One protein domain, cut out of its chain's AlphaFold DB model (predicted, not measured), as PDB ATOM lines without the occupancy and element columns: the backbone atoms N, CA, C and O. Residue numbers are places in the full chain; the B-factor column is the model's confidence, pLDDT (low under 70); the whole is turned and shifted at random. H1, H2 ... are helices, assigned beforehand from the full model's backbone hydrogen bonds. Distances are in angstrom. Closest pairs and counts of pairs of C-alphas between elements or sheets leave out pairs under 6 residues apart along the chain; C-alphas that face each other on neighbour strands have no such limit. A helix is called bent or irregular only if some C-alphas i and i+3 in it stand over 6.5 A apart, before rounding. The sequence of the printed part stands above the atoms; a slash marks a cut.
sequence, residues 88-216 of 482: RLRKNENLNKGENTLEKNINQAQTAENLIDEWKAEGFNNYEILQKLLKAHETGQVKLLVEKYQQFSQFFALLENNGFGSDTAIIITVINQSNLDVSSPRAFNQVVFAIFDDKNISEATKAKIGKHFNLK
ATOM      1  N   ARG A  88      11.477 -13.247  62.813       47.62
ATOM      2  CA  ARG A  88      10.283 -12.991  61.990       47.62
ATOM      3  C   ARG A  88      10.516 -13.379  60.535       47.62
ATOM      4  O   ARG A  88       9.654 -14.034  59.963       47.62
ATOM      5  N   LEU A  89      11.673 -13.054  59.963       39.59
ATOM      6  CA  LEU A  89      12.046 -13.433  58.600       39.59
ATOM      7  C   LEU A  89      12.181 -14.955  58.460       39.59
ATOM      8  O   LEU A  89      11.607 -15.514  57.534       39.59
ATOM      9  N   ARG A  90      12.810 -15.649  59.418       42.78
ATOM     10  CA  ARG A  90      12.864 -17.127  59.442       42.78
ATOM     11  C   ARG A  90      11.484 -17.765  59.620       42.78
ATOM     12  O   ARG A  90      11.187 -18.785  59.005       42.78
ATOM     13  N   LYS A  91      10.618 -17.170  60.446       41.38
ATOM     14  CA  LYS A  91       9.229 -17.622  60.620       41.38
ATOM     15  C   LYS A  91       8.414 -17.405  59.342       41.38
ATOM     16  O   LYS A  91       7.664 -18.297  58.969       41.38
ATOM     17  N   ASN A  92       8.617 -16.287  58.645       38.22
ATOM     18  CA  ASN A  92       7.997 -15.998  57.351       38.22
ATOM     19  C   ASN A  92       8.547 -16.892  56.227       38.22
ATOM     20  O   ASN A  92       7.772 -17.336  55.393       38.22
ATOM     21  N   GLU A  93       9.837 -17.239  56.219       38.28
ATOM     22  CA  GLU A  93      10.392 -18.229  55.284       38.28
ATOM     23  C   GLU A  93       9.829 -19.634  55.529       38.28
ATOM     24  O   GLU A  93       9.513 -20.343  54.575       38.28
ATOM     25  N   ASN A  94       9.658 -20.038  56.792       39.34
ATOM     26  CA  ASN A  94       9.033 -21.317  57.135       39.34
ATOM     27  C   ASN A  94       7.530 -21.335  56.810       39.34
ATOM     28  O   ASN A  94       7.033 -22.355  56.338       39.34
ATOM     29  N   LEU A  95       6.824 -20.213  56.994       35.66
ATOM     30  CA  LEU A  95       5.434 -20.043  56.557       35.66
ATOM     31  C   LEU A  95       5.322 -20.098  55.028       35.66
ATOM     32  O   LEU A  95       4.534 -20.888  54.527       35.66
ATOM     33  N   ASN A  96       6.183 -19.393  54.289       34.38
ATOM     34  CA  ASN A  96       6.212 -19.426  52.822       34.38
ATOM     35  C   ASN A  96       6.578 -20.814  52.269       34.38
ATOM     36  O   ASN A  96       6.056 -21.232  51.236       34.38
ATOM     37  N   LYS A  97       7.473 -21.564  52.930       38.53
ATOM     38  CA  LYS A  97       7.746 -22.973  52.582       38.53
ATOM     39  C   LYS A  97       6.540 -23.868  52.879       38.53
ATOM     40  O   LYS A  97       6.247 -24.762  52.085       38.53
ATOM     41  N   GLY A  98       5.831 -23.619  53.980       33.78
ATOM     42  CA  GLY A  98       4.581 -24.295  54.328       33.78
ATOM     43  C   GLY A  98       3.468 -24.029  53.312       33.78
ATOM     44  O   GLY A  98       2.863 -24.980  52.826       33.78
ATOM     45  N   GLU A  99       3.265 -22.771  52.920       37.59
ATOM     46  CA  GLU A  99       2.282 -22.346  51.914       37.59
ATOM     47  C   GLU A  99       2.590 -22.938  50.535       37.59
ATOM     48  O   GLU A  99       1.715 -23.564  49.942       37.59
ATOM     49  N   ASN A 100       3.850 -22.895  50.081       42.34
ATOM     50  CA  ASN A 100       4.263 -23.550  48.830       42.34
ATOM     51  C   ASN A 100       4.050 -25.074  48.851       42.34
ATOM     52  O   ASN A 100       3.775 -25.691  47.821       42.34
ATOM     53  N   THR A 101       4.190 -25.710  50.016       47.25
ATOM     54  CA  THR A 101       3.947 -27.153  50.168       47.25
ATOM     55  C   THR A 101       2.449 -27.461  50.164       47.25
ATOM     56  O   THR A 101       2.027 -28.427  49.532       47.25
ATOM     57  N   LEU A 102       1.640 -26.624  50.818       42.97
ATOM     58  CA  LEU A 102       0.185 -26.751  50.863       42.97
ATOM     59  C   LEU A 102      -0.434 -26.551  49.474       42.97
ATOM     60  O   LEU A 102      -1.216 -27.382  49.028       42.97
ATOM     61  N   GLU A 103      -0.019 -25.508  48.757       49.94
ATOM     62  CA  GLU A 103      -0.480 -25.187  47.403       49.94
ATOM     63  C   GLU A 103      -0.090 -26.287  46.403       49.94
ATOM     64  O   GLU A 103      -0.897 -26.727  45.582       49.94
ATOM     65  N   LYS A 104       1.121 -26.841  46.539       53.19
ATOM     66  CA  LYS A 104       1.561 -28.002  45.758       53.19
ATOM     67  C   LYS A 104       0.743 -29.264  46.062       53.19
ATOM     68  O   LYS A 104       0.467 -30.025  45.135       53.19
ATOM     69  N   ASN A 105       0.349 -29.488  47.316       51.16
ATOM     70  CA  ASN A 105      -0.500 -30.619  47.705       51.16
ATOM     71  C   ASN A 105      -1.948 -30.446  47.213       51.16
ATOM     72  O   ASN A 105      -2.543 -31.417  46.752       51.16
ATOM     73  N   ILE A 106      -2.487 -29.222  47.242       52.69
ATOM     74  CA  ILE A 106      -3.819 -28.885  46.710       52.69
ATOM     75  C   ILE A 106      -3.866 -29.123  45.195       52.69
ATOM     76  O   ILE A 106      -4.746 -29.834  44.717       52.69
ATOM     77  N   ASN A 107      -2.875 -28.629  44.448       57.78
ATOM     78  CA  ASN A 107      -2.803 -28.828  42.996       57.78
ATOM     79  C   ASN A 107      -2.658 -30.317  42.615       57.78
ATOM     80  O   ASN A 107      -3.205 -30.769  41.607       57.78
ATOM     81  N   GLN A 108      -1.949 -31.108  43.427       60.09
ATOM     82  CA  GLN A 108      -1.832 -32.559  43.239       60.09
ATOM     83  C   GLN A 108      -3.148 -33.294  43.516       60.09
ATOM     84  O   GLN A 108      -3.519 -34.169  42.733       60.09
ATOM     85  N   ALA A 109      -3.863 -32.922  44.583       58.50
ATOM     86  CA  ALA A 109      -5.177 -33.476  44.904       58.50
ATOM     87  C   ALA A 109      -6.201 -33.165  43.801       58.50
ATOM     88  O   ALA A 109      -6.860 -34.080  43.316       58.50
ATOM     89  N   GLN A 110      -6.234 -31.923  43.311       62.03
ATOM     90  CA  GLN A 110      -7.098 -31.509  42.198       62.03
ATOM     91  C   GLN A 110      -6.793 -32.272  40.902       62.03
ATOM     92  O   GLN A 110      -7.701 -32.658  40.174       62.03
ATOM     93  N   THR A 111      -5.515 -32.548  40.617       71.88
ATOM     94  CA  THR A 111      -5.128 -33.349  39.443       71.88
ATOM     95  C   THR A 111      -5.654 -34.787  39.545       71.88
ATOM     96  O   THR A 111      -6.117 -35.347  38.553       71.88
ATOM     97  N   ALA A 112      -5.605 -35.386  40.738       71.25
ATOM     98  CA  ALA A 112      -6.125 -36.729  40.973       71.25
ATOM     99  C   ALA A 112      -7.662 -36.780  40.905       71.25
ATOM    100  O   ALA A 112      -8.205 -37.715  40.323       71.25
ATOM    101  N   GLU A 113      -8.355 -35.780  41.455       76.88
ATOM    102  CA  GLU A 113      -9.819 -35.665  41.387       76.88
ATOM    103  C   GLU A 113     -10.321 -35.501  39.950       76.88
ATOM    104  O   GLU A 113     -11.218 -36.231  39.533       76.88
ATOM    105  N   ASN A 114      -9.677 -34.641  39.156       77.50
ATOM    106  CA  ASN A 114     -10.035 -34.448  37.749       77.50
ATOM    107  C   ASN A 114      -9.937 -35.755  36.942       77.50
ATOM    108  O   ASN A 114     -10.823 -36.056  36.145       77.50
ATOM    109  N   LEU A 115      -8.894 -36.561  37.176       81.25
ATOM    110  CA  LEU A 115      -8.729 -37.865  36.520       81.25
ATOM    111  C   LEU A 115      -9.770 -38.892  36.974       81.25
ATOM    112  O   LEU A 115     -10.191 -39.734  36.186       81.25
ATOM    113  N   ILE A 116     -10.199 -38.839  38.237       82.06
ATOM    114  CA  ILE A 116     -11.288 -39.692  38.723       82.06
ATOM    115  C   ILE A 116     -12.586 -39.346  38.011       82.06
ATOM    116  O   ILE A 116     -13.295 -40.258  37.590       82.06
ATOM    117  N   ASP A 117     -12.907 -38.062  37.894       81.12
ATOM    118  CA  ASP A 117     -14.137 -37.623  37.243       81.12
ATOM    119  C   ASP A 117     -14.122 -37.946  35.744       81.12
ATOM    120  O   ASP A 117     -15.126 -38.429  35.216       81.12
ATOM    121  N   GLU A 118     -12.968 -37.803  35.084       85.44
ATOM    122  CA  GLU A 118     -12.749 -38.260  33.708       85.44
ATOM    123  C   GLU A 118     -12.983 -39.774  33.576       85.44
ATOM    124  O   GLU A 118     -13.802 -40.209  32.768       85.44
ATOM    125  N   TRP A 119     -12.356 -40.600  34.418       88.88
ATOM    126  CA  TRP A 119     -12.523 -42.055  34.344       88.88
ATOM    127  C   TRP A 119     -13.927 -42.526  34.746       88.88
ATOM    128  O   TRP A 119     -14.422 -43.510  34.193       88.88
ATOM    129  N   LYS A 120     -14.620 -41.822  35.645       85.69
ATOM    130  CA  LYS A 120     -16.047 -42.072  35.908       85.69
ATOM    131  C   LYS A 120     -16.897 -41.764  34.679       85.69
ATOM    132  O   LYS A 120     -17.801 -42.537  34.370       85.69
ATOM    133  N   ALA A 121     -16.609 -40.670  33.972       85.44
ATOM    134  CA  ALA A 121     -17.299 -40.316  32.732       85.44
ATOM    135  C   ALA A 121     -17.030 -41.332  31.606       85.44
ATOM    136  O   ALA A 121     -17.921 -41.610  30.805       85.44
ATOM    137  N   GLU A 122     -15.846 -41.949  31.591       88.69
ATOM    138  CA  GLU A 122     -15.497 -43.074  30.708       88.69
ATOM    139  C   GLU A 122     -16.142 -44.414  31.120       88.69
ATOM    140  O   GLU A 122     -16.024 -45.405  30.399       88.69
ATOM    141  N   GLY A 123     -16.845 -44.463  32.258       86.50
ATOM    142  CA  GLY A 123     -17.578 -45.640  32.727       86.50
ATOM    143  C   GLY A 123     -16.769 -46.617  33.584       86.50
ATOM    144  O   GLY A 123     -17.254 -47.720  33.844       86.50
ATOM    145  N   PHE A 124     -15.571 -46.240  34.045       87.06
ATOM    146  CA  PHE A 124     -14.791 -47.072  34.964       87.06
ATOM    147  C   PHE A 124     -15.449 -47.132  36.348       87.06
ATOM    148  O   PHE A 124     -15.908 -46.123  36.891       87.06
ATOM    149  N   ASN A 125     -15.469 -48.323  36.946       87.56
ATOM    150  CA  ASN A 125     -15.920 -48.495  38.327       87.56
ATOM    151  C   ASN A 125     -14.813 -48.116  39.330       87.56
ATOM    152  O   ASN A 125     -13.639 -47.986  38.980       87.56
ATOM    153  N   ASN A 126     -15.167 -47.944  40.606       83.50
ATOM    154  CA  ASN A 126     -14.214 -47.482  41.620       83.50
ATOM    155  C   ASN A 126     -13.025 -48.441  41.814       83.50
ATOM    156  O   ASN A 126     -11.922 -47.986  42.117       83.50
ATOM    157  N   TYR A 127     -13.210 -49.749  41.620       88.31
ATOM    158  CA  TYR A 127     -12.107 -50.711  41.647       88.31
ATOM    159  C   TYR A 127     -11.095 -50.445  40.522       88.31
ATOM    160  O   TYR A 127      -9.901 -50.319  40.794       88.31
ATOM    161  N   GLU A 128     -11.564 -50.271  39.287       88.19
ATOM    162  CA  GLU A 128     -10.720 -49.957  38.127       88.19
ATOM    163  C   GLU A 128     -10.044 -48.588  38.264       88.19
ATOM    164  O   GLU A 128      -8.854 -48.443  37.971       88.19
ATOM    165  N   ILE A 129     -10.775 -47.590  38.768       87.12
ATOM    166  CA  ILE A 129     -10.257 -46.243  39.034       87.12
ATOM    167  C   ILE A 129      -9.115 -46.297  40.053       87.12
ATOM    168  O   ILE A 129      -8.052 -45.730  39.807       87.12
ATOM    169  N   LEU A 130      -9.275 -47.014  41.171       85.25
ATOM    170  CA  LEU A 130      -8.218 -47.163  42.178       85.25
ATOM    171  C   LEU A 130      -6.958 -47.824  41.612       85.25
ATOM    172  O   LEU A 130      -5.847 -47.391  41.916       85.25
ATOM    173  N   GLN A 131      -7.112 -48.845  40.770       86.06
ATOM    174  CA  GLN A 131      -5.974 -49.483  40.110       86.06
ATOM    175  C   GLN A 131      -5.258 -48.537  39.147       86.06
ATOM    176  O   GLN A 131      -4.026 -48.475  39.142       86.06
ATOM    177  N   LYS A 132      -6.021 -47.785  38.345       88.31
ATOM    178  CA  LYS A 132      -5.476 -46.770  37.440       88.31
ATOM    179  C   LYS A 132      -4.749 -45.667  38.204       88.31
ATOM    180  O   LYS A 132      -3.647 -45.303  37.810       88.31
ATOM    181  N   LEU A 133      -5.297 -45.200  39.326       86.44
ATOM    182  CA  LEU A 133      -4.659 -44.202  40.189       86.44
ATOM    183  C   LEU A 133      -3.332 -44.700  40.766       86.44
ATOM    184  O   LEU A 133      -2.343 -43.971  40.738       86.44
ATOM    185  N   LEU A 134      -3.286 -45.940  41.262       85.75
ATOM    186  CA  LEU A 134      -2.049 -46.523  41.782       85.75
ATOM    187  C   LEU A 134      -0.979 -46.638  40.678       85.75
ATOM    188  O   LEU A 134       0.167 -46.258  40.901       85.75
ATOM    189  N   LYS A 135      -1.353 -47.052  39.461       87.12
ATOM    190  CA  LYS A 135      -0.438 -47.095  38.302       87.12
ATOM    191  C   LYS A 135       0.012 -45.700  37.843       87.12
ATOM    192  O   LYS A 135       1.187 -45.494  37.539       87.12
ATOM    193  N   ALA A 136      -0.897 -44.727  37.823       84.25
ATOM    194  CA  ALA A 136      -0.585 -43.329  37.522       84.25
ATOM    195  C   ALA A 136       0.361 -42.723  38.574       84.25
ATOM    196  O   ALA A 136       1.197 -41.879  38.250       84.25
ATOM    197  N   HIS A 137       0.277 -43.193  39.822       84.31
ATOM    198  CA  HIS A 137       1.218 -42.831  40.873       84.31
ATOM    199  C   HIS A 137       2.618 -43.394  40.650       84.31
ATOM    200  O   HIS A 137       3.600 -42.664  40.761       84.31
ATOM    201  N   GLU A 138       2.714 -44.672  40.285       84.19
ATOM    202  CA  GLU A 138       3.991 -45.334  39.996       84.19
ATOM    203  C   GLU A 138       4.742 -44.695  38.827       84.19
ATOM    204  O   GLU A 138       5.957 -44.521  38.870       84.19
ATOM    205  N   THR A 139       3.999 -44.319  37.788       81.75
ATOM    206  CA  THR A 139       4.530 -43.713  36.561       81.75
ATOM    207  C   THR A 139       4.784 -42.208  36.690       81.75
ATOM    208  O   THR A 139       5.296 -41.590  35.759       81.75
ATOM    209  N   GLY A 140       4.454 -41.607  37.840       78.44
ATOM    210  CA  GLY A 140       4.648 -40.182  38.111       78.44
ATOM    211  C   GLY A 140       3.641 -39.254  37.424       78.44
ATOM    212  O   GLY A 140       3.794 -38.038  37.514       78.44
ATOM    213  N   GLN A 141       2.609 -39.801  36.774       74.69
ATOM    214  CA  GLN A 141       1.527 -39.037  36.148       74.69
ATOM    215  C   GLN A 141       0.664 -38.309  37.194       74.69
ATOM    216  O   GLN A 141       0.164 -37.218  36.931       74.69
ATOM    217  N   VAL A 142       0.518 -38.887  38.393       77.19
ATOM    218  CA  VAL A 142      -0.206 -38.302  39.534       77.19
ATOM    219  C   VAL A 142       0.592 -38.508  40.815       77.19
ATOM    220  O   VAL A 142       1.183 -39.561  41.032       77.19
ATOM    221  N   LYS A 143       0.580 -37.546  41.740       70.25
ATOM    222  CA  LYS A 143       1.138 -37.759  43.081       70.25
ATOM    223  C   LYS A 143       0.011 -37.922  44.099       70.25
ATOM    224  O   LYS A 143      -0.630 -36.948  44.467       70.25
ATOM    225  N   LEU A 144      -0.219 -39.155  44.545       68.62
ATOM    226  CA  LEU A 144      -1.192 -39.470  45.588       68.62
ATOM    227  C   LEU A 144      -0.569 -39.251  46.973       68.62
ATOM    228  O   LEU A 144       0.578 -39.633  47.211       68.62
ATOM    229  N   LEU A 145      -1.339 -38.695  47.909       63.09
ATOM    230  CA  LEU A 145      -0.950 -38.541  49.316       63.09
ATOM    231  C   LEU A 145      -1.163 -39.855  50.095       63.09
ATOM    232  O   LEU A 145      -1.906 -39.900  51.069       63.09
ATOM    233  N   VAL A 146      -0.556 -40.953  49.639       63.69
ATOM    234  CA  VAL A 146      -0.809 -42.301  50.175       63.69
ATOM    235  C   VAL A 146       0.456 -42.879  50.808       63.69
ATOM    236  O   VAL A 146       1.325 -43.420  50.131       63.69
ATOM    237  N   GLU A 147       0.529 -42.830  52.139       62.47
ATOM    238  CA  GLU A 147       1.685 -43.294  52.928       62.47
ATOM    239  C   GLU A 147       2.000 -44.793  52.747       62.47
ATOM    240  O   GLU A 147       3.141 -45.223  52.900       62.47
ATOM    241  N   LYS A 148       0.989 -45.605  52.409       65.00
ATOM    242  CA  LYS A 148       1.078 -47.070  52.275       65.00
ATOM    243  C   LYS A 148       0.924 -47.557  50.828       65.00
ATOM    244  O   LYS A 148       0.445 -48.667  50.604       65.00
ATOM    245  N   TYR A 149       1.332 -46.748  49.844       79.88
ATOM    246  CA  TYR A 149       1.172 -47.036  48.408       79.88
ATOM    247  C   TYR A 149       1.531 -48.485  48.028       79.88
ATOM    248  O   TYR A 149       0.714 -49.195  47.443       79.88
ATOM    249  N   GLN A 150       2.717 -48.956  48.428       76.81
ATOM    250  CA  GLN A 150       3.193 -50.305  48.100       76.81
ATOM    251  C   GLN A 150       2.288 -51.409  48.670       76.81
ATOM    252  O   GLN A 150       2.043 -52.408  47.998       76.81
ATOM    253  N   GLN A 151       1.748 -51.225  49.879       74.38
ATOM    254  CA  GLN A 151       0.836 -52.193  50.498       74.38
ATOM    255  C   GLN A 151      -0.505 -52.241  49.762       74.38
ATOM    256  O   GLN A 151      -1.046 -53.331  49.575       74.38
ATOM    257  N   PHE A 152      -1.013 -51.089  49.307       81.31
ATOM    258  CA  PHE A 152      -2.224 -51.028  48.488       81.31
ATOM    259  C   PHE A 152      -2.004 -51.655  47.112       81.31
ATOM    260  O   PHE A 152      -2.793 -52.507  46.722       81.31
ATOM    261  N   SER A 153      -0.911 -51.332  46.419       82.56
ATOM    262  CA  SER A 153      -0.576 -51.953  45.129       82.56
ATOM    263  C   SER A 153      -0.513 -53.485  45.235       82.56
ATOM    264  O   SER A 153      -1.171 -54.197  44.478       82.56
ATOM    265  N   GLN A 154       0.150 -54.009  46.273       82.81
ATOM    266  CA  GLN A 154       0.182 -55.449  46.555       82.81
ATOM    267  C   GLN A 154      -1.201 -56.032  46.881       82.81
ATOM    268  O   GLN A 154      -1.513 -57.141  46.457       82.81
ATOM    269  N   PHE A 155      -2.044 -55.305  47.616       84.06
ATOM    270  CA  PHE A 155      -3.407 -55.739  47.924       84.06
ATOM    271  C   PHE A 155      -4.280 -55.851  46.667       84.06
ATOM    272  O   PHE A 155      -4.977 -56.850  46.494       84.06
ATOM    273  N   PHE A 156      -4.195 -54.879  45.754       85.19
ATOM    274  CA  PHE A 156      -4.901 -54.932  44.472       85.19
ATOM    275  C   PHE A 156      -4.361 -56.043  43.562       85.19
ATOM    276  O   PHE A 156      -5.157 -56.746  42.944       85.19
ATOM    277  N   ALA A 157      -3.047 -56.284  43.554       83.75
ATOM    278  CA  ALA A 157      -2.459 -57.421  42.844       83.75
ATOM    279  C   ALA A 157      -2.925 -58.776  43.416       83.75
ATOM    280  O   ALA A 157      -3.137 -59.735  42.671       83.75
ATOM    281  N   LEU A 158      -3.122 -58.876  44.736       81.44
ATOM    282  CA  LEU A 158      -3.709 -60.066  45.361       81.44
ATOM    283  C   LEU A 158      -5.176 -60.261  44.956       81.44
ATOM    284  O   LEU A 158      -5.598 -61.403  44.796       81.44
ATOM    285  N   LEU A 159      -5.940 -59.181  44.767       82.88
ATOM    286  CA  LEU A 159      -7.315 -59.255  44.261       82.88
ATOM    287  C   LEU A 159      -7.371 -59.746  42.810       82.88
ATOM    288  O   LEU A 159      -8.144 -60.655  42.522       82.88
ATOM    289  N   GLU A 160      -6.523 -59.212  41.924       82.19
ATOM    290  CA  GLU A 160      -6.455 -59.630  40.511       82.19
ATOM    291  C   GLU A 160      -6.111 -61.118  40.358       82.19
ATOM    292  O   GLU A 160      -6.685 -61.817  39.527       82.19
ATOM    293  N   ASN A 161      -5.217 -61.630  41.207       80.69
ATOM    294  CA  ASN A 161      -4.785 -63.030  41.179       80.69
ATOM    295  C   ASN A 161      -5.686 -63.970  41.996       80.69
ATOM    296  O   ASN A 161      -5.296 -65.098  42.303       80.69
ATOM    297  N   ASN A 162      -6.879 -63.512  42.384       75.00
ATOM    298  CA  ASN A 162      -7.845 -64.275  43.170       75.00
ATOM    299  C   ASN A 162      -7.281 -64.802  44.513       75.00
ATOM    300  O   ASN A 162      -7.699 -65.841  45.029       75.00
ATOM    301  N   GLY A 163      -6.333 -64.075  45.114       75.56
ATOM    302  CA  GLY A 163      -5.619 -64.443  46.347       75.56
ATOM    303  C   GLY A 163      -6.495 -64.502  47.609       75.56
ATOM    304  O   GLY A 163      -6.067 -65.030  48.649       75.56
ATOM    305  N   PHE A 164      -7.731 -64.001  47.511       82.44
ATOM    306  CA  PHE A 164      -8.771 -64.048  48.543       82.44
ATOM    307  C   PHE A 164      -9.873 -65.086  48.255       82.44
ATOM    308  O   PHE A 164     -10.807 -65.223  49.042       82.44
ATOM    309  N   GLY A 165      -9.743 -65.874  47.180       83.50
ATOM    310  CA  GLY A 165     -10.653 -66.975  46.868       83.50
ATOM    311  C   GLY A 165     -12.092 -66.510  46.629       83.50
ATOM    312  O   GLY A 165     -12.338 -65.628  45.813       83.50
ATOM    313  N   SER A 166     -13.050 -67.109  47.344       84.88
ATOM    314  CA  SER A 166     -14.483 -66.795  47.220       84.88
ATOM    315  C   SER A 166     -14.840 -65.358  47.604       84.88
ATOM    316  O   SER A 166     -15.849 -64.836  47.136       84.88
ATOM    317  N   ASP A 167     -14.015 -64.707  48.426       86.94
ATOM    318  CA  ASP A 167     -14.320 -63.385  48.973       86.94
ATOM    319  C   ASP A 167     -13.966 -62.251  47.999       86.94
ATOM    320  O   ASP A 167     -14.434 -61.129  48.175       86.94
ATOM    321  N   THR A 168     -13.192 -62.523  46.939       87.88
ATOM    322  CA  THR A 168     -12.734 -61.522  45.957       87.88
ATOM    323  C   THR A 168     -13.892 -60.695  45.384       87.88
ATOM    324  O   THR A 168     -13.804 -59.471  45.315       87.88
ATOM    325  N   ALA A 169     -15.010 -61.337  45.031       85.00
ATOM    326  CA  ALA A 169     -16.182 -60.651  44.481       85.00
ATOM    327  C   ALA A 169     -16.856 -59.712  45.501       85.00
ATOM    328  O   ALA A 169     -17.302 -58.619  45.147       85.00
ATOM    329  N   ILE A 170     -16.891 -60.112  46.775       84.06
ATOM    330  CA  ILE A 170     -17.434 -59.299  47.870       84.06
ATOM    331  C   ILE A 170     -16.526 -58.089  48.093       84.06
ATOM    332  O   ILE A 170     -17.011 -56.963  48.145       84.06
ATOM    333  N   ILE A 171     -15.206 -58.296  48.118       83.94
ATOM    334  CA  ILE A 171     -14.223 -57.215  48.257       83.94
ATOM    335  C   ILE A 171     -14.379 -56.184  47.132       83.94
ATOM    336  O   ILE A 171     -14.473 -54.990  47.407       83.94
ATOM    337  N   ILE A 172     -14.463 -56.629  45.874       87.19
ATOM    338  CA  ILE A 172     -14.665 -55.741  44.717       87.19
ATOM    339  C   ILE A 172     -15.985 -54.971  44.841       87.19
ATOM    340  O   ILE A 172     -16.032 -53.775  44.560       87.19
ATOM    341  N   THR A 173     -17.048 -55.624  45.317       84.69
ATOM    342  CA  THR A 173     -18.347 -54.974  45.548       84.69
ATOM    343  C   THR A 173     -18.238 -53.866  46.597       84.69
ATOM    344  O   THR A 173     -18.719 -52.758  46.364       84.69
ATOM    345  N   VAL A 174     -17.557 -54.126  47.717       79.25
ATOM    346  CA  VAL A 174     -17.326 -53.129  48.774       79.25
ATOM    347  C   VAL A 174     -16.502 -51.949  48.249       79.25
ATOM    348  O   VAL A 174     -16.843 -50.797  48.514       79.25
ATOM    349  N   ILE A 175     -15.462 -52.208  47.448       83.94
ATOM    350  CA  ILE A 175     -14.670 -51.157  46.787       83.94
ATOM    351  C   ILE A 175     -15.559 -50.315  45.864       83.94
ATOM    352  O   ILE A 175     -15.532 -49.085  45.928       83.94
ATOM    353  N   ASN A 176     -16.401 -50.959  45.057       82.69
ATOM    354  CA  ASN A 176     -17.299 -50.284  44.119       82.69
ATOM    355  C   ASN A 176     -18.375 -49.426  44.792       82.69
ATOM    356  O   ASN A 176     -18.819 -48.440  44.213       82.69
ATOM    357  N   GLN A 177     -18.752 -49.755  46.025       76.38
ATOM    358  CA  GLN A 177     -19.712 -48.984  46.821       76.38
ATOM    359  C   GLN A 177     -19.055 -47.909  47.699       76.38
ATOM    360  O   GLN A 177     -19.756 -47.092  48.301       76.38
ATOM    361  N   SER A 178     -17.724 -47.906  47.804       69.69
ATOM    362  CA  SER A 178     -16.997 -46.945  48.628       69.69
ATOM    363  C   SER A 178     -17.010 -45.542  48.014       69.69
ATOM    364  O   SER A 178     -17.016 -45.385  46.793       69.69
ATOM    365  N   ASN A 179     -17.010 -44.508  48.859       65.88
ATOM    366  CA  ASN A 179     -16.827 -43.143  48.381       65.88
ATOM    367  C   ASN A 179     -15.332 -42.896  48.150       65.88
ATOM    368  O   ASN A 179     -14.556 -42.877  49.105       65.88
ATOM    369  N   LEU A 180     -14.936 -42.733  46.888       64.62
ATOM    370  CA  LEU A 180     -13.562 -42.429  46.507       64.62
ATOM    371  C   LEU A 180     -13.295 -40.933  46.601       64.62
ATOM    372  O   LEU A 180     -13.456 -40.211  45.623       64.62
ATOM    373  N   ASP A 181     -12.863 -40.493  47.775       65.88
ATOM    374  CA  ASP A 181     -12.335 -39.147  47.982       65.88
ATOM    375  C   ASP A 181     -10.811 -39.203  48.141       65.88
ATOM    376  O   ASP A 181     -10.296 -39.349  49.247       65.88
ATOM    377  N   VAL A 182     -10.078 -39.128  47.028       61.69
ATOM    378  CA  VAL A 182      -8.606 -39.235  47.022       61.69
ATOM    379  C   VAL A 182      -7.889 -37.954  47.436       61.69
ATOM    380  O   VAL A 182      -6.668 -37.986  47.605       61.69
ATOM    381  N   SER A 183      -8.621 -36.850  47.622       52.47
ATOM    382  CA  SER A 183      -8.081 -35.651  48.271       52.47
ATOM    383  C   SER A 183      -7.729 -35.941  49.731       52.47
ATOM    384  O   SER A 183      -6.805 -35.353  50.300       52.47
ATOM    385  N   SER A 184      -8.408 -36.929  50.324       56.22
ATOM    386  CA  SER A 184      -8.086 -37.441  51.639       56.22
ATOM    387  C   SER A 184      -6.881 -38.388  51.577       56.22
ATOM    388  O   SER A 184      -6.971 -39.462  50.970       56.22
ATOM    389  N   PRO A 185      -5.797 -38.134  52.340       51.16
ATOM    390  CA  PRO A 185      -4.705 -39.103  52.501       51.16
ATOM    391  C   PRO A 185      -5.165 -40.430  53.141       51.16
ATOM    392  O   PRO A 185      -4.406 -41.394  53.252       51.16
ATOM    393  N   ARG A 186      -6.425 -40.499  53.594       57.25
ATOM    394  CA  ARG A 186      -7.020 -41.638  54.298       57.25
ATOM    395  C   ARG A 186      -7.987 -42.456  53.439       57.25
ATOM    396  O   ARG A 186      -8.430 -43.498  53.919       57.25
ATOM    397  N   ALA A 187      -8.272 -42.053  52.200       64.31
ATOM    398  CA  ALA A 187      -9.256 -42.697  51.321       64.31
ATOM    399  C   ALA A 187      -9.037 -44.212  51.185       64.31
ATOM    400  O   ALA A 187      -9.917 -45.024  51.456       64.31
ATOM    401  N   PHE A 188      -7.802 -44.605  50.865       69.88
ATOM    402  CA  PHE A 188      -7.428 -46.006  50.688       69.88
ATOM    403  C   PHE A 188      -7.547 -46.823  51.984       69.88
ATOM    404  O   PHE A 188      -7.948 -47.986  51.956       69.88
ATOM    405  N   ASN A 189      -7.254 -46.210  53.137       66.38
ATOM    406  CA  ASN A 189      -7.441 -46.867  54.430       66.38
ATOM    407  C   ASN A 189      -8.932 -47.114  54.705       66.38
ATOM    408  O   ASN A 189      -9.285 -48.195  55.166       66.38
ATOM    409  N   GLN A 190      -9.808 -46.153  54.396       62.25
ATOM    410  CA  GLN A 190     -11.255 -46.298  54.601       62.25
ATOM    411  C   GLN A 190     -11.831 -47.474  53.806       62.25
ATOM    412  O   GLN A 190     -12.626 -48.239  54.348       62.25
ATOM    413  N   VAL A 191     -11.381 -47.660  52.563       71.81
ATOM    414  CA  VAL A 191     -11.768 -48.801  51.722       71.81
ATOM    415  C   VAL A 191     -11.335 -50.124  52.358       71.81
ATOM    416  O   VAL A 191     -12.146 -51.037  52.499       71.81
ATOM    417  N   VAL A 192     -10.082 -50.223  52.815       75.12
ATOM    418  CA  VAL A 192      -9.569 -51.440  53.466       75.12
ATOM    419  C   VAL A 192     -10.318 -51.762  54.759       75.12
ATOM    420  O   VAL A 192     -10.633 -52.926  55.003       75.12
ATOM    421  N   PHE A 193     -10.648 -50.758  55.572       67.25
ATOM    422  CA  PHE A 193     -11.454 -50.971  56.773       67.25
ATOM    423  C   PHE A 193     -12.892 -51.378  56.448       67.25
ATOM    424  O   PHE A 193     -13.418 -52.264  57.112       67.25
ATOM    425  N   ALA A 194     -13.508 -50.798  55.415       65.38
ATOM    426  CA  ALA A 194     -14.839 -51.207  54.969       65.38
ATOM    427  C   ALA A 194     -14.865 -52.687  54.552       65.38
ATOM    428  O   ALA A 194     -15.803 -53.399  54.892       65.38
ATOM    429  N   ILE A 195     -13.806 -53.161  53.887       70.56
ATOM    430  CA  ILE A 195     -13.644 -54.577  53.531       70.56
ATOM    431  C   ILE A 195     -13.427 -55.438  54.783       70.56
ATOM    432  O   ILE A 195     -14.038 -56.493  54.925       70.56
ATOM    433  N   PHE A 196     -12.555 -55.001  55.694       70.69
ATOM    434  CA  PHE A 196     -12.236 -55.736  56.920       70.69
ATOM    435  C   PHE A 196     -13.454 -55.892  57.851       70.69
ATOM    436  O   PHE A 196     -13.624 -56.942  58.472       70.69
ATOM    437  N   ASP A 197     -14.316 -54.873  57.915       59.38
ATOM    438  CA  ASP A 197     -15.518 -54.842  58.755       59.38
ATOM    439  C   ASP A 197     -16.751 -55.500  58.093       59.38
ATOM    440  O   ASP A 197     -17.793 -55.648  58.745       59.38
ATOM    441  N   ASP A 198     -16.664 -55.918  56.824       65.06
ATOM    442  CA  ASP A 198     -17.776 -56.561  56.120       65.06
ATOM    443  C   ASP A 198     -18.086 -57.947  56.725       65.06
ATOM    444  O   ASP A 198     -17.216 -58.796  56.943       65.06
ATOM    445  N   LYS A 199     -19.367 -58.177  57.035       67.44
ATOM    446  CA  LYS A 199     -19.839 -59.402  57.704       67.44
ATOM    447  C   LYS A 199     -19.826 -60.630  56.795       67.44
ATOM    448  O   LYS A 199     -19.836 -61.742  57.313       67.44
ATOM    449  N   ASN A 200     -19.832 -60.425  55.483       72.81
ATOM    450  CA  ASN A 200     -19.857 -61.479  54.477       72.81
ATOM    451  C   ASN A 200     -18.443 -61.914  54.063       72.81
ATOM    452  O   ASN A 200     -18.302 -62.906  53.355       72.81
ATOM    453  N   ILE A 201     -17.401 -61.205  54.511       78.81
ATOM    454  CA  ILE A 201     -16.004 -61.599  54.321       78.81
ATOM    455  C   ILE A 201     -15.614 -62.645  55.368       78.81
ATOM    456  O   ILE A 201     -15.875 -62.478  56.564       78.81
ATOM    457  N   SER A 202     -14.943 -63.713  54.931       79.56
ATOM    458  CA  SER A 202     -14.499 -64.779  55.827       79.56
ATOM    459  C   SER A 202     -13.430 -64.305  56.817       79.56
ATOM    460  O   SER A 202     -12.587 -63.455  56.518       79.56
ATOM    461  N   GLU A 203     -13.390 -64.928  57.996       77.50
ATOM    462  CA  GLU A 203     -12.366 -64.644  59.012       77.50
ATOM    463  C   GLU A 203     -10.940 -64.930  58.509       77.50
ATOM    464  O   GLU A 203      -9.993 -64.247  58.899       77.50
ATOM    465  N   ALA A 204     -10.770 -65.881  57.583       79.25
ATOM    466  CA  ALA A 204      -9.482 -66.153  56.944       79.25
ATOM    467  C   ALA A 204      -9.008 -64.970  56.079       79.25
ATOM    468  O   ALA A 204      -7.833 -64.591  56.123       79.25
ATOM    469  N   THR A 205      -9.918 -64.356  55.323       81.50
ATOM    470  CA  THR A 205      -9.640 -63.149  54.536       81.50
ATOM    471  C   THR A 205      -9.390 -61.947  55.438       81.50
ATOM    472  O   THR A 205      -8.406 -61.237  55.230       81.50
ATOM    473  N   LYS A 206     -10.181 -61.763  56.506       76.25
ATOM    474  CA  LYS A 206      -9.924 -60.712  57.507       76.25
ATOM    475  C   LYS A 206      -8.558 -60.873  58.156       76.25
ATOM    476  O   LYS A 206      -7.816 -59.903  58.235       76.25
ATOM    477  N   ALA A 207      -8.163 -62.085  58.542       73.56
ATOM    478  CA  ALA A 207      -6.842 -62.341  59.110       73.56
ATOM    479  C   ALA A 207      -5.706 -62.007  58.124       73.56
ATOM    480  O   ALA A 207      -4.705 -61.406  58.520       73.56
ATOM    481  N   LYS A 208      -5.862 -62.339  56.832       79.12
ATOM    482  CA  LYS A 208      -4.902 -61.955  55.780       79.12
ATOM    483  C   LYS A 208      -4.801 -60.435  55.631       79.12
ATOM    484  O   LYS A 208      -3.691 -59.908  55.652       79.12
ATOM    485  N   ILE A 209      -5.934 -59.736  55.527       75.19
ATOM    486  CA  ILE A 209      -5.990 -58.269  55.409       75.19
ATOM    487  C   ILE A 209      -5.407 -57.608  56.663       75.19
ATOM    488  O   ILE A 209      -4.560 -56.723  56.561       75.19
ATOM    489  N   GLY A 210      -5.791 -58.085  57.847       68.44
ATOM    490  CA  GLY A 210      -5.304 -57.590  59.128       68.44
ATOM    491  C   GLY A 210      -3.796 -57.745  59.275       68.44
ATOM    492  O   GLY A 210      -3.120 -56.795  59.658       68.44
ATOM    493  N   LYS A 211      -3.230 -58.887  58.869       73.75
ATOM    494  CA  LYS A 211      -1.774 -59.076  58.833       73.75
ATOM    495  C   LYS A 211      -1.096 -58.154  57.813       73.75
ATOM    496  O   LYS A 211      -0.073 -57.560  58.135       73.75
ATOM    497  N   HIS A 212      -1.657 -58.028  56.609       76.75
ATOM    498  CA  HIS A 212      -1.075 -57.240  55.512       76.75
ATOM    499  C   HIS A 212      -1.029 -55.740  55.820       76.75
ATOM    500  O   HIS A 212      -0.032 -55.077  55.544       76.75
ATOM    501  N   PHE A 213      -2.076 -55.209  56.453       69.12
ATOM    502  CA  PHE A 213      -2.194 -53.785  56.787       69.12
ATOM    503  C   PHE A 213      -1.870 -53.453  58.252       69.12
ATOM    504  O   PHE A 213      -1.937 -52.280  58.640       69.12
ATOM    505  N   ASN A 214      -1.477 -54.459  59.042       63.12
ATOM    506  CA  ASN A 214      -1.276 -54.390  60.491       63.12
ATOM    507  C   ASN A 214      -2.506 -53.825  61.231       63.12
ATOM    508  O   ASN A 214      -2.395 -52.945  62.088       63.12
ATOM    509  N   LEU A 215      -3.693 -54.299  60.852       60.97
ATOM    510  CA  LEU A 215      -4.948 -53.954  61.509       60.97
ATOM    511  C   LEU A 215      -5.144 -54.909  62.680       60.97
ATOM    512  O   LEU A 215      -5.256 -56.121  62.492       60.97
ATOM    513  N   LYS A 216      -5.198 -54.365  63.895       52.06
ATOM    514  CA  LYS A 216      -5.688 -55.117  65.048       52.06
ATOM    515  C   LYS A 216      -7.214 -55.004  65.076       52.06
ATOM    516  O   LYS A 216      -7.713 -53.880  65.011       52.06
TER     517      LYS A 216
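This is residues 88 to 216 of the 482 residues of an uncharacterized protein of Flavobacteriaceae bacterium (UniProt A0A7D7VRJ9). A long helix, H1, sticks out with residues 88 to 104 from a compact body where five short helices, H2 to H6, pack mostly crossed. The 129 printed residues, all helix in class, hold six named helices and no named strand. The whole is elongated, 60 by 37 by 23 A, only just loose, close to compact; radius of gyration of the C-alphas 17.1 A.

H1, residues 88 to 121, touches H2, residues 126 to 138, with 112 to 120 alone, at a steep tilt of 46 degrees; closest C-alphas, Ile 116 and Ile 129, 6.6 A. H2, the hub, touches H3, residues 149 to 160, with 131 to 134 alone; closest C-alphas, Leu 134 and Ser 153, 6.5 A. H2 also touches H4, residues 165 to 177, about perpendicular at 90 degrees, with 126 to 127 alone; closest C-alphas, Asn 126 and Asn 176, 4.9 A. H4, with 171 to 175 alone, and H5, residues 187 to 196, form a hairpin; closest C-alphas, Ile 171 and Ile 195, 5.9 A. H5 and H6, residues 203 to 213, form another; closest C-alphas, Phe 196 and Lys 206, 5.5 A. Every O i to N i+4 pair is within hydrogen-bond range in H1, H2, H3, H5 and H6, and 7 of 9 in H4.

H1, 48.6 A long, begins at C-alpha 88, (10.283, -12.991, 61.990); H6, 15.0 A, ends at C-alpha 213, (-2.194, -53.785, 56.787). H2 is 18.4 A long, H3 16.7 A, H4 20.1 A and H5 14.5 A. H4 is only just irregular: C-alphas 166 and 169 are 6.9 A apart.

The two C-alphas farthest apart, Arg 88 and Ser 166, are 61.0 A apart. The printed part has no cut and no long link. Its mean pLDDT is 70.9, with 51 residues under 70, among them 88 to 110 and 178 to 190.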